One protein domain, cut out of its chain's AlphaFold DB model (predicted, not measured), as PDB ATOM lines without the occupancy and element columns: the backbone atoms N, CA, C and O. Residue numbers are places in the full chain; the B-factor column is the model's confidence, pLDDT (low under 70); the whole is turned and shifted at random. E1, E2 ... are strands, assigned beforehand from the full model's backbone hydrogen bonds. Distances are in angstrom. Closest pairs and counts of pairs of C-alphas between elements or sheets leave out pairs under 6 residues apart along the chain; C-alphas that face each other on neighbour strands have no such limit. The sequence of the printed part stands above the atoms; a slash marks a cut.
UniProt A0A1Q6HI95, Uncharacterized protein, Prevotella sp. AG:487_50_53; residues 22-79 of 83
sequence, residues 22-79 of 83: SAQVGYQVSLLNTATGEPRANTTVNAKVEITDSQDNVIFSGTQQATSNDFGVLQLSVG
ATOM      1  N   SER A  22     -25.279  -9.880  37.065       64.44
ATOM      2  CA  SER A  22     -24.228 -10.625  37.759       64.44
ATOM      3  C   SER A  22     -24.054 -10.068  39.169       64.44
ATOM      4  O   SER A  22     -23.802  -8.877  39.356       64.44
ATOM      5  N   ALA A  23     -24.211 -10.922  40.177       70.62
ATOM      6  CA  ALA A  23     -23.963 -10.547  41.562       70.62
ATOM      7  C   ALA A  23     -22.523 -10.921  41.916       70.62
ATOM      8  O   ALA A  23     -22.160 -12.096  41.910       70.62
ATOM      9  N   GLN A  24     -21.706  -9.919  42.231       80.75
ATOM     10  CA  GLN A  24     -20.342 -10.121  42.694       80.75
ATOM     11  C   GLN A  24     -20.083  -9.282  43.940       80.75
ATOM     12  O   GLN A  24     -20.490  -8.123  44.024       80.75
ATOM     13  N   VAL A  25     -19.379  -9.871  44.900       83.75
ATOM     14  CA  VAL A  25     -18.917  -9.210  46.118       83.75
ATOM     15  C   VAL A  25     -17.397  -9.114  46.068       83.75
ATOM     16  O   VAL A  25     -16.709 -10.117  45.874       83.75
ATOM     17  N   GLY A  26     -16.878  -7.896  46.222       89.06
ATOM     18  CA  GLY A  26     -15.448  -7.638  46.350       89.06
ATOM     19  C   GLY A  26     -14.990  -7.758  47.804       89.06
ATOM     20  O   GLY A  26     -15.605  -7.185  48.699       89.06
ATOM     21  N   TYR A  27     -13.888  -8.463  48.026       88.88
ATOM     22  CA  TYR A  27     -13.222  -8.634  49.311       88.88
ATOM     23  C   TYR A  27     -11.791  -8.109  49.218       88.88
ATOM     24  O   TYR A  27     -11.080  -8.380  48.248       88.88
ATOM     25  N   GLN A  28     -11.356  -7.383  50.246       93.19
ATOM     26  CA  GLN A  28      -9.976  -6.921  50.376       93.19
ATOM     27  C   GLN A  28      -9.346  -7.509  51.633       93.19
ATOM     28  O   GLN A  28      -9.943  -7.479  52.708       93.19
ATOM     29  N   VAL A  29      -8.135  -8.044  51.490       92.12
ATOM     30  CA  VAL A  29      -7.377  -8.653  52.586       92.12
ATOM     31  C   VAL A  29      -5.956  -8.115  52.563       92.12
ATOM     32  O   VAL A  29      -5.275  -8.208  51.546       92.12
ATOM     33  N   SER A  30      -5.482  -7.585  53.687       94.69
ATOM     34  CA  SER A  30      -4.085  -7.166  53.824       94.69
ATOM     35  C   SER A  30      -3.216  -8.353  54.222       94.69
ATOM     36  O   SER A  30      -3.412  -8.959  55.275       94.69
ATOM     37  N   LEU A  31      -2.234  -8.681  53.387       94.62
ATOM     38  CA  LEU A  31      -1.212  -9.671  53.687       94.62
ATOM     39  C   LEU A  31      -0.072  -8.987  54.432       94.62
ATOM     40  O   LEU A  31       0.600  -8.121  53.877       94.62
ATOM     41  N   LEU A  32       0.160  -9.397  55.676       95.81
ATOM     42  CA  LEU A  32       1.220  -8.856  56.523       95.81
ATOM     43  C   LEU A  32       2.230  -9.947  56.886       95.81
ATOM     44  O   LEU A  32       1.900 -11.134  56.969       95.81
ATOM     45  N   ASN A  33       3.480  -9.550  57.100       94.25
ATOM     46  CA  ASN A  33       4.477 -10.396  57.731       94.25
ATOM     47  C   ASN A  33       4.153 -10.497  59.226       94.25
ATOM     48  O   ASN A  33       4.081  -9.486  59.914       94.25
ATOM     49  N   THR A  34       3.976 -11.712  59.743       91.75
ATOM     50  CA  THR A  34       3.604 -11.928  61.148       91.75
ATOM     51  C   THR A  34       4.659 -11.421  62.135       91.75
ATOM     52  O   THR A  34       4.305 -10.988  63.225       91.75
ATOM     53  N   ALA A  35       5.942 -11.475  61.774       94.88
ATOM     54  CA  ALA A  35       7.033 -11.064  62.651       94.88
ATOM     55  C   ALA A  35       7.266  -9.546  62.637       94.88
ATOM     56  O   ALA A  35       7.577  -8.979  63.681       94.88
ATOM     57  N   THR A  36       7.132  -8.893  61.476       95.06
ATOM     58  CA  THR A  36       7.467  -7.462  61.317       95.06
ATOM     59  C   THR A  36       6.250  -6.544  61.214       95.06
ATOM     60  O   THR A  36       6.377  -5.339  61.398       95.06
ATOM     61  N   GLY A  37       5.064  -7.085  60.922       93.25
ATOM     62  CA  GLY A  37       3.858  -6.309  60.624       93.25
ATOM     63  C   GLY A  37       3.881  -5.619  59.256       93.25
ATOM     64  O   GLY A  37       2.911  -4.960  58.890       93.25
ATOM     65  N   GLU A  38       4.959  -5.770  58.485       96.19
ATOM     66  CA  GLU A  38       5.115  -5.109  57.191       96.19
ATOM     67  C   GLU A  38       4.220  -5.741  56.114       96.19
ATOM     68  O   GLU A  38       4.007  -6.962  56.125       96.19
ATOM     69  N   PRO A  39       3.724  -4.951  55.144       96.25
ATOM     70  CA  PRO A  39       2.947  -5.479  54.034       96.25
ATOM     71  C   PRO A  39       3.736  -6.456  53.163       96.25
ATOM     72  O   PRO A  39       4.889  -6.227  52.802       96.25
ATOM     73  N   ARG A  40       3.078  -7.542  52.760       96.25
ATOM     74  CA  ARG A  40       3.619  -8.544  51.840       96.25
ATOM     75  C   ARG A  40       3.134  -8.264  50.429       96.25
ATOM     76  O   ARG A  40       2.096  -8.775  50.009       96.25
ATOM     77  N   ALA A  41       3.894  -7.451  49.707       95.56
ATOM     78  CA  ALA A  41       3.636  -7.144  48.306       95.56
ATOM     79  C   ALA A  41       3.933  -8.326  47.370       95.56
ATOM     80  O   ALA A  41       4.704  -9.226  47.720       95.56
ATOM     81  N   ASN A  42       3.333  -8.306  46.174       93.94
ATOM     82  CA  ASN A  42       3.624  -9.221  45.062       93.94
ATOM     83  C   ASN A  42       3.593 -10.710  45.456       93.94
ATOM     84  O   ASN A  42       4.332 -11.537  44.924       93.94
ATOM     85  N   THR A  43       2.746 -11.055  46.426       94.56
ATOM     86  CA  THR A  43       2.621 -12.413  46.950       94.56
ATOM     87  C   THR A  43       1.357 -13.041  46.381       94.56
ATOM     88  O   THR A  43       0.253 -12.561  46.637       94.56
ATOM     89  N   THR A  44       1.518 -14.124  45.620       94.88
ATOM     90  CA  THR A  44       0.396 -14.924  45.119       94.88
ATOM     91  C   THR A  44      -0.069 -15.903  46.188       94.88
ATOM     92  O   THR A  44       0.732 -16.647  46.755       94.88
ATOM     93  N   VAL A  45      -1.371 -15.921  46.453       92.88
ATOM     94  CA  VAL A  45      -1.996 -16.829  47.417       92.88
ATOM     95  C   VAL A  45      -3.185 -17.545  46.792       92.88
ATOM     96  O   VAL A  45      -3.884 -16.991  45.945       92.88
ATOM     97  N   ASN A  46      -3.426 -18.772  47.249       93.25
ATOM     98  CA  ASN A  46      -4.666 -19.496  46.994       93.25
ATOM     99  C   ASN A  46      -5.579 -19.292  48.208       93.25
ATOM    100  O   ASN A  46      -5.334 -19.859  49.273       93.25
ATOM    101  N   ALA A  47      -6.602 -18.458  48.064       89.69
ATOM    102  CA  ALA A  47      -7.577 -18.175  49.105       89.69
ATOM    103  C   ALA A  47      -8.779 -19.117  48.966       89.69
ATOM    104  O   ALA A  47      -9.496 -19.067  47.967       89.69
ATOM    105  N   LYS A  48      -9.018 -19.965  49.973       92.38
ATOM    106  CA  LYS A  48     -10.288 -20.689  50.099       92.38
ATOM    107  C   LYS A  48     -11.341 -19.703  50.605       92.38
ATOM    108  O   LYS A  48     -11.166 -19.129  51.678       92.38
ATOM    109  N   VAL A  49     -12.417 -19.522  49.849       89.50
ATOM    110  CA  VAL A  49     -13.562 -18.699  50.237       89.50
ATOM    111  C   VAL A  49     -14.763 -19.604  50.454       89.50
ATOM    112  O   VAL A  49     -15.105 -20.406  49.587       89.50
ATOM    113  N   GLU A  50     -15.399 -19.442  51.607       91.00
ATOM    114  CA  GLU A  50     -16.631 -20.123  51.985       91.00
ATOM    115  C   GLU A  50     -17.641 -19.054  52.404       91.00
ATOM    116  O   GLU A  50     -17.311 -18.176  53.202       91.00
ATOM    117  N   ILE A  51     -18.837 -19.082  51.817       86.38
ATOM    118  CA  ILE A  51     -19.934 -18.177  52.172       86.38
ATOM    119  C   ILE A  51     -21.049 -19.036  52.748       86.38
ATOM    120  O   ILE A  51     -21.481 -19.992  52.098       86.38
ATOM    121  N   THR A  52     -21.513 -18.680  53.942       91.56
ATOM    122  CA  THR A  52     -22.644 -19.323  54.609       91.56
ATOM    123  C   THR A  52     -23.881 -18.427  54.612       91.56
ATOM    124  O   THR A  52     -23.782 -17.200  54.519       91.56
ATOM    125  N   ASP A  53     -25.063 -19.037  54.689       89.44
ATOM    126  CA  ASP A  53     -26.303 -18.327  55.002       89.44
ATOM    127  C   ASP A  53     -26.414 -18.033  56.515       89.44
ATOM    128  O   ASP A  53     -25.539 -18.373  57.312       89.44
ATOM    129  N   SER A  54     -27.513 -17.406  56.942       93.81
ATOM    130  CA  SER A  54     -27.748 -17.086  58.359       93.81
ATOM    131  C   SER A  54     -28.018 -18.305  59.257       93.81
ATOM    132  O   SER A  54     -28.294 -18.128  60.440       93.81
ATOM    133  N   GLN A  55     -28.027 -19.515  58.699       96.44
ATOM    134  CA  GLN A  55     -28.212 -20.794  59.390       96.44
ATOM    135  C   GLN A  55     -26.941 -21.660  59.299       96.44
ATOM    136  O   GLN A  55     -27.013 -22.865  59.534       96.44
ATOM    137  N   ASP A  56     -25.800 -21.061  58.940       94.38
ATOM    138  CA  ASP A  56     -24.501 -21.716  58.759       94.38
ATOM    139  C   ASP A  56     -24.438 -22.738  57.602       94.38
ATOM    140  O   ASP A  56     -23.489 -23.520  57.506       94.38
ATOM    141  N   ASN A  57     -25.392 -22.726  56.662       92.50
ATOM    142  CA  ASN A  57     -25.315 -23.570  55.466       92.50
ATOM    143  C   ASN A  57     -24.360 -22.957  54.441       92.50
ATOM    144  O   ASN A  57     -24.526 -21.799  54.060       92.50
ATOM    145  N   VAL A  58     -23.404 -23.737  53.931       90.19
ATOM    146  CA  VAL A  58     -22.476 -23.283  52.884       90.19
ATOM    147  C   VAL A  58     -23.218 -23.109  51.554       90.19
ATOM    148  O   VAL A  58     -23.650 -24.087  50.945       90.19
ATOM    149  N   ILE A  59     -23.325 -21.866  51.083       88.50
ATOM    150  CA  ILE A  59     -23.948 -21.498  49.800       88.50
ATOM    151  C   ILE A  59     -22.921 -21.274  48.681       88.50
ATOM    152  O   ILE A  59     -23.274 -21.278  47.505       88.50
ATOM    153  N   PHE A  60     -21.645 -21.106  49.032       85.94
ATOM    154  CA  PHE A  60     -20.532 -21.048  48.086       85.94
ATOM    155  C   PHE A  60     -19.264 -21.594  48.741       85.94
ATOM    156  O   PHE A  60     -18.950 -21.242  49.875       85.94
ATOM    157  N   SER A  61     -18.500 -22.400  48.005       90.06
ATOM    158  CA  SER A  61     -17.148 -22.808  48.384       90.06
ATOM    159  C   SER A  61     -16.278 -22.866  47.137       90.06
ATOM    160  O   SER A  61     -16.557 -23.632  46.215       90.06
ATOM    161  N   GLY A  62     -15.203 -22.087  47.116       88.31
ATOM    162  CA  GLY A  62     -14.282 -22.031  45.987       88.31
ATOM    163  C   GLY A  62     -12.885 -21.598  46.402       88.31
ATOM    164  O   GLY A  62     -12.685 -21.027  47.473       88.31
ATOM    165  N   THR A  63     -11.912 -21.861  45.538       90.69
ATOM    166  CA  THR A  63     -10.543 -21.364  45.705       90.69
ATOM    167  C   THR A  63     -10.296 -20.278  44.675       90.69
ATOM    168  O   THR A  63     -10.455 -20.514  43.482       90.69
ATOM    169  N   GLN A  64      -9.887 -19.102  45.139       88.25
ATOM    170  CA  GLN A  64      -9.498 -17.980  44.296       88.25
ATOM    171  C   GLN A  64      -7.994 -17.766  44.405       88.25
ATOM    172  O   GLN A  64      -7.442 -17.757  45.506       88.25
ATOM    173  N   GLN A  65      -7.328 -17.581  43.270       92.19
ATOM    174  CA  GLN A  65      -5.925 -17.191  43.251       92.19
ATOM    175  C   GLN A  65      -5.829 -15.693  42.992       92.19
ATOM    176  O   GLN A  65      -6.406 -15.186  42.033       92.19
ATOM    177  N   ALA A  66      -5.085 -14.988  43.836       91.62
ATOM    178  CA  ALA A  66      -4.811 -13.575  43.635       91.62
ATOM    179  C   ALA A  66      -3.404 -13.221  44.108       91.62
ATOM    180  O   ALA A  66      -2.804 -13.921  44.927       91.62
ATOM    181  N   THR A  67      -2.896 -12.114  43.579       95.81
ATOM    182  CA  THR A  67      -1.586 -11.560  43.918       95.81
ATOM    183  C   THR A  67      -1.791 -10.220  44.604       95.81
ATOM    184  O   THR A  67      -2.564  -9.391  44.121       95.81
ATOM    185  N   SER A  68      -1.138 -10.012  45.747       96.44
ATOM    186  CA  SER A  68      -1.204  -8.738  46.459       96.44
ATOM    187  C   SER A  68      -0.507  -7.610  45.695       96.44
ATOM    188  O   SER A  68       0.499  -7.832  45.018       96.44
ATOM    189  N   ASN A  69      -1.024  -6.388  45.831       95.31
ATOM    190  CA  ASN A  69      -0.399  -5.185  45.278       95.31
ATOM    191  C   ASN A  69       0.835  -4.735  46.091       95.31
ATOM    192  O   ASN A  69       1.209  -5.369  47.078       95.31
ATOM    193  N   ASP A  70       1.435  -3.602  45.717       95.38
ATOM    194  CA  ASP A  70       2.631  -3.047  46.378       95.38
ATOM    195  C   ASP A  70       2.423  -2.661  47.853       95.38
ATOM    196  O   ASP A  70       3.385  -2.519  48.604       95.38
ATOM    197  N   PHE A  71       1.169  -2.557  48.298       94.69
ATOM    198  CA  PHE A  71       0.788  -2.305  49.689       94.69
ATOM    199  C   PHE A  71       0.330  -3.574  50.417       94.69
ATOM    200  O   PHE A  71      -0.277  -3.491  51.482       94.69
ATOM    201  N   GLY A  72       0.577  -4.755  49.846       94.19
ATOM    202  CA  GLY A  72       0.174  -6.035  50.419       94.19
ATOM    203  C   GLY A  72      -1.334  -6.291  50.400       94.19
ATOM    204  O   GLY A  72      -1.788  -7.228  51.050       94.19
ATOM    205  N   VAL A  73      -2.125  -5.510  49.660       96.06
ATOM    206  CA  VAL A  73      -3.579  -5.698  49.570       96.06
ATOM    207  C   VAL A  73      -3.901  -6.720  48.487       96.06
ATOM    208  O   VAL A  73      -3.579  -6.533  47.313       96.06
ATOM    209  N   LEU A  74      -4.562  -7.796  48.894       94.62
ATOM    210  CA  LEU A  74      -5.178  -8.797  48.041       94.62
ATOM    211  C   LEU A  74      -6.616  -8.383  47.735       94.62
ATOM    212  O   LEU A  74      -7.375  -8.074  48.652       94.62
ATOM    213  N   GLN A  75      -6.999  -8.412  46.462       92.69
ATOM    214  CA  GLN A  75      -8.371  -8.154  46.032       92.69
ATOM    215  C   GLN A  75      -8.958  -9.441  45.464       92.69
ATOM    216  O   GLN A  75      -8.382 -10.041  44.558       92.69
ATOM    217  N   LEU A  76     -10.085  -9.874  46.016       89.94
ATOM    218  CA  LEU A  76     -10.813 -11.064  45.599       89.94
ATOM    219  C   LEU A  76     -12.221 -10.650  45.205       89.94
ATOM    220  O   LEU A  76     -12.836  -9.836  45.885       89.94
ATOM    221  N   SER A  77     -12.756 -11.254  44.155       87.75
ATOM    222  CA  SER A  77     -14.137 -11.020  43.756       87.75
ATOM    223  C   SER A  77     -14.862 -12.354  43.661       87.75
ATOM    224  O   SER A  77     -14.397 -13.275  42.992       87.75
ATOM    225  N   VAL A  78     -15.979 -12.481  44.372       84.62
ATOM    226  CA  VAL A  78     -16.680 -13.756  44.576       84.62
ATOM    227  C   VAL A  78     -18.147 -13.595  44.199       84.62
ATOM    228  O   VAL A  78     -18.790 -12.639  44.628       84.62
ATOM    229  N   GLY A  79     -18.660 -14.513  43.383       76.12
ATOM    230  CA  GLY A  79     -20.033 -14.511  42.874       76.12
ATOM    231  C   GLY A  79     -20.112 -14.947  41.409       76.12
ATOM    232  O   GLY A  79     -19.078 -15.126  40.760       76.12
TER     233      GLY A  79
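Overview. This is residues 22 to 79 of the 83 residues of an uncharacterized protein of Prevotella sp. AG:487_50_53 (UniProt A0A1Q6HI95). Two antiparallel ribbons of two strands each, the pair E1 and E4 and the hairpin of E2 and E3, run loosely alongside each other, with E4 on the side of its ribbon toward the hairpin and E1 farther off. The loop of residues 31 to 43 and the turn of residues 68 to 72 join the ribbons at one end of the long axis, and the hairpin's own turn, residues 53 to 57, is at the other end. The printed part has 58 residues with no named helix and four strands, E1, E2, E3 and E4 along the chain, in two sheets of order E1 - E4 and E2 - E3; the class is all strand. The whole is loose, with a radius of gyration of the C-alphas of 13.3 A, and only just elongated, spanning 38 by 25 by 15 A.

Along the chain. Find C-alpha 23 at (-23.963, -10.547, 41.562); from there E1, residues 23 to 30, runs 23.6 A. After a stretch with no named element, look for C-alpha 44 at (0.396, -14.924, 45.119), where E2, residues 44 to 52, begins its 25.3 A. E3, residues 58 to 67, is the longest strand by residues and measures 25.6 A. E4, residues 73 to 79, covers 19.8 A and ends at C-alpha 79, (-20.033, -14.511, 42.874).

Arrangement. Look first at E1 and E4, antiparallel neighbours with 159 degrees between their directions. The C-alphas of Gly 26 and Ser 77 face each other at 4.5 A, and N 27 and O 76 are within hydrogen-bond range at 2.8 A, as are N 74 and O 29 at 2.8 A. Next read E2 and E3, a hairpin of antiparallel neighbours at 164 degrees. Here the C-alphas of Lys 48 and Thr 63 face each other at 4.5 A, with N 47 and O 64 at 2.8 A and N 62 and O 49 at 3.0 A within hydrogen-bond range. Between the two sheets, compare E3 with E4: their closest C-alphas, those of Thr 67 and Leu 74, are 6.1 A apart, and their centres 9.0 A. E2 and E4 are near each other, with 9 pairs of C-alphas within 10 A. E1 is apart from E2 and from E3.

Size, cuts and confidence. The C-alphas farthest apart are those of Ser 22 and Ala 35, at 40.0 A, while those of Ser 22 and Gly 79, the first and last printed, are 7.7 A apart. The link from E1 to E2, 13 residues, is long; those from E2 to E3 and from E3 to E4 are tight. The printed part has no cut. Its mean pLDDT is 91.0, and Ser 22 is the one printed residue under 70.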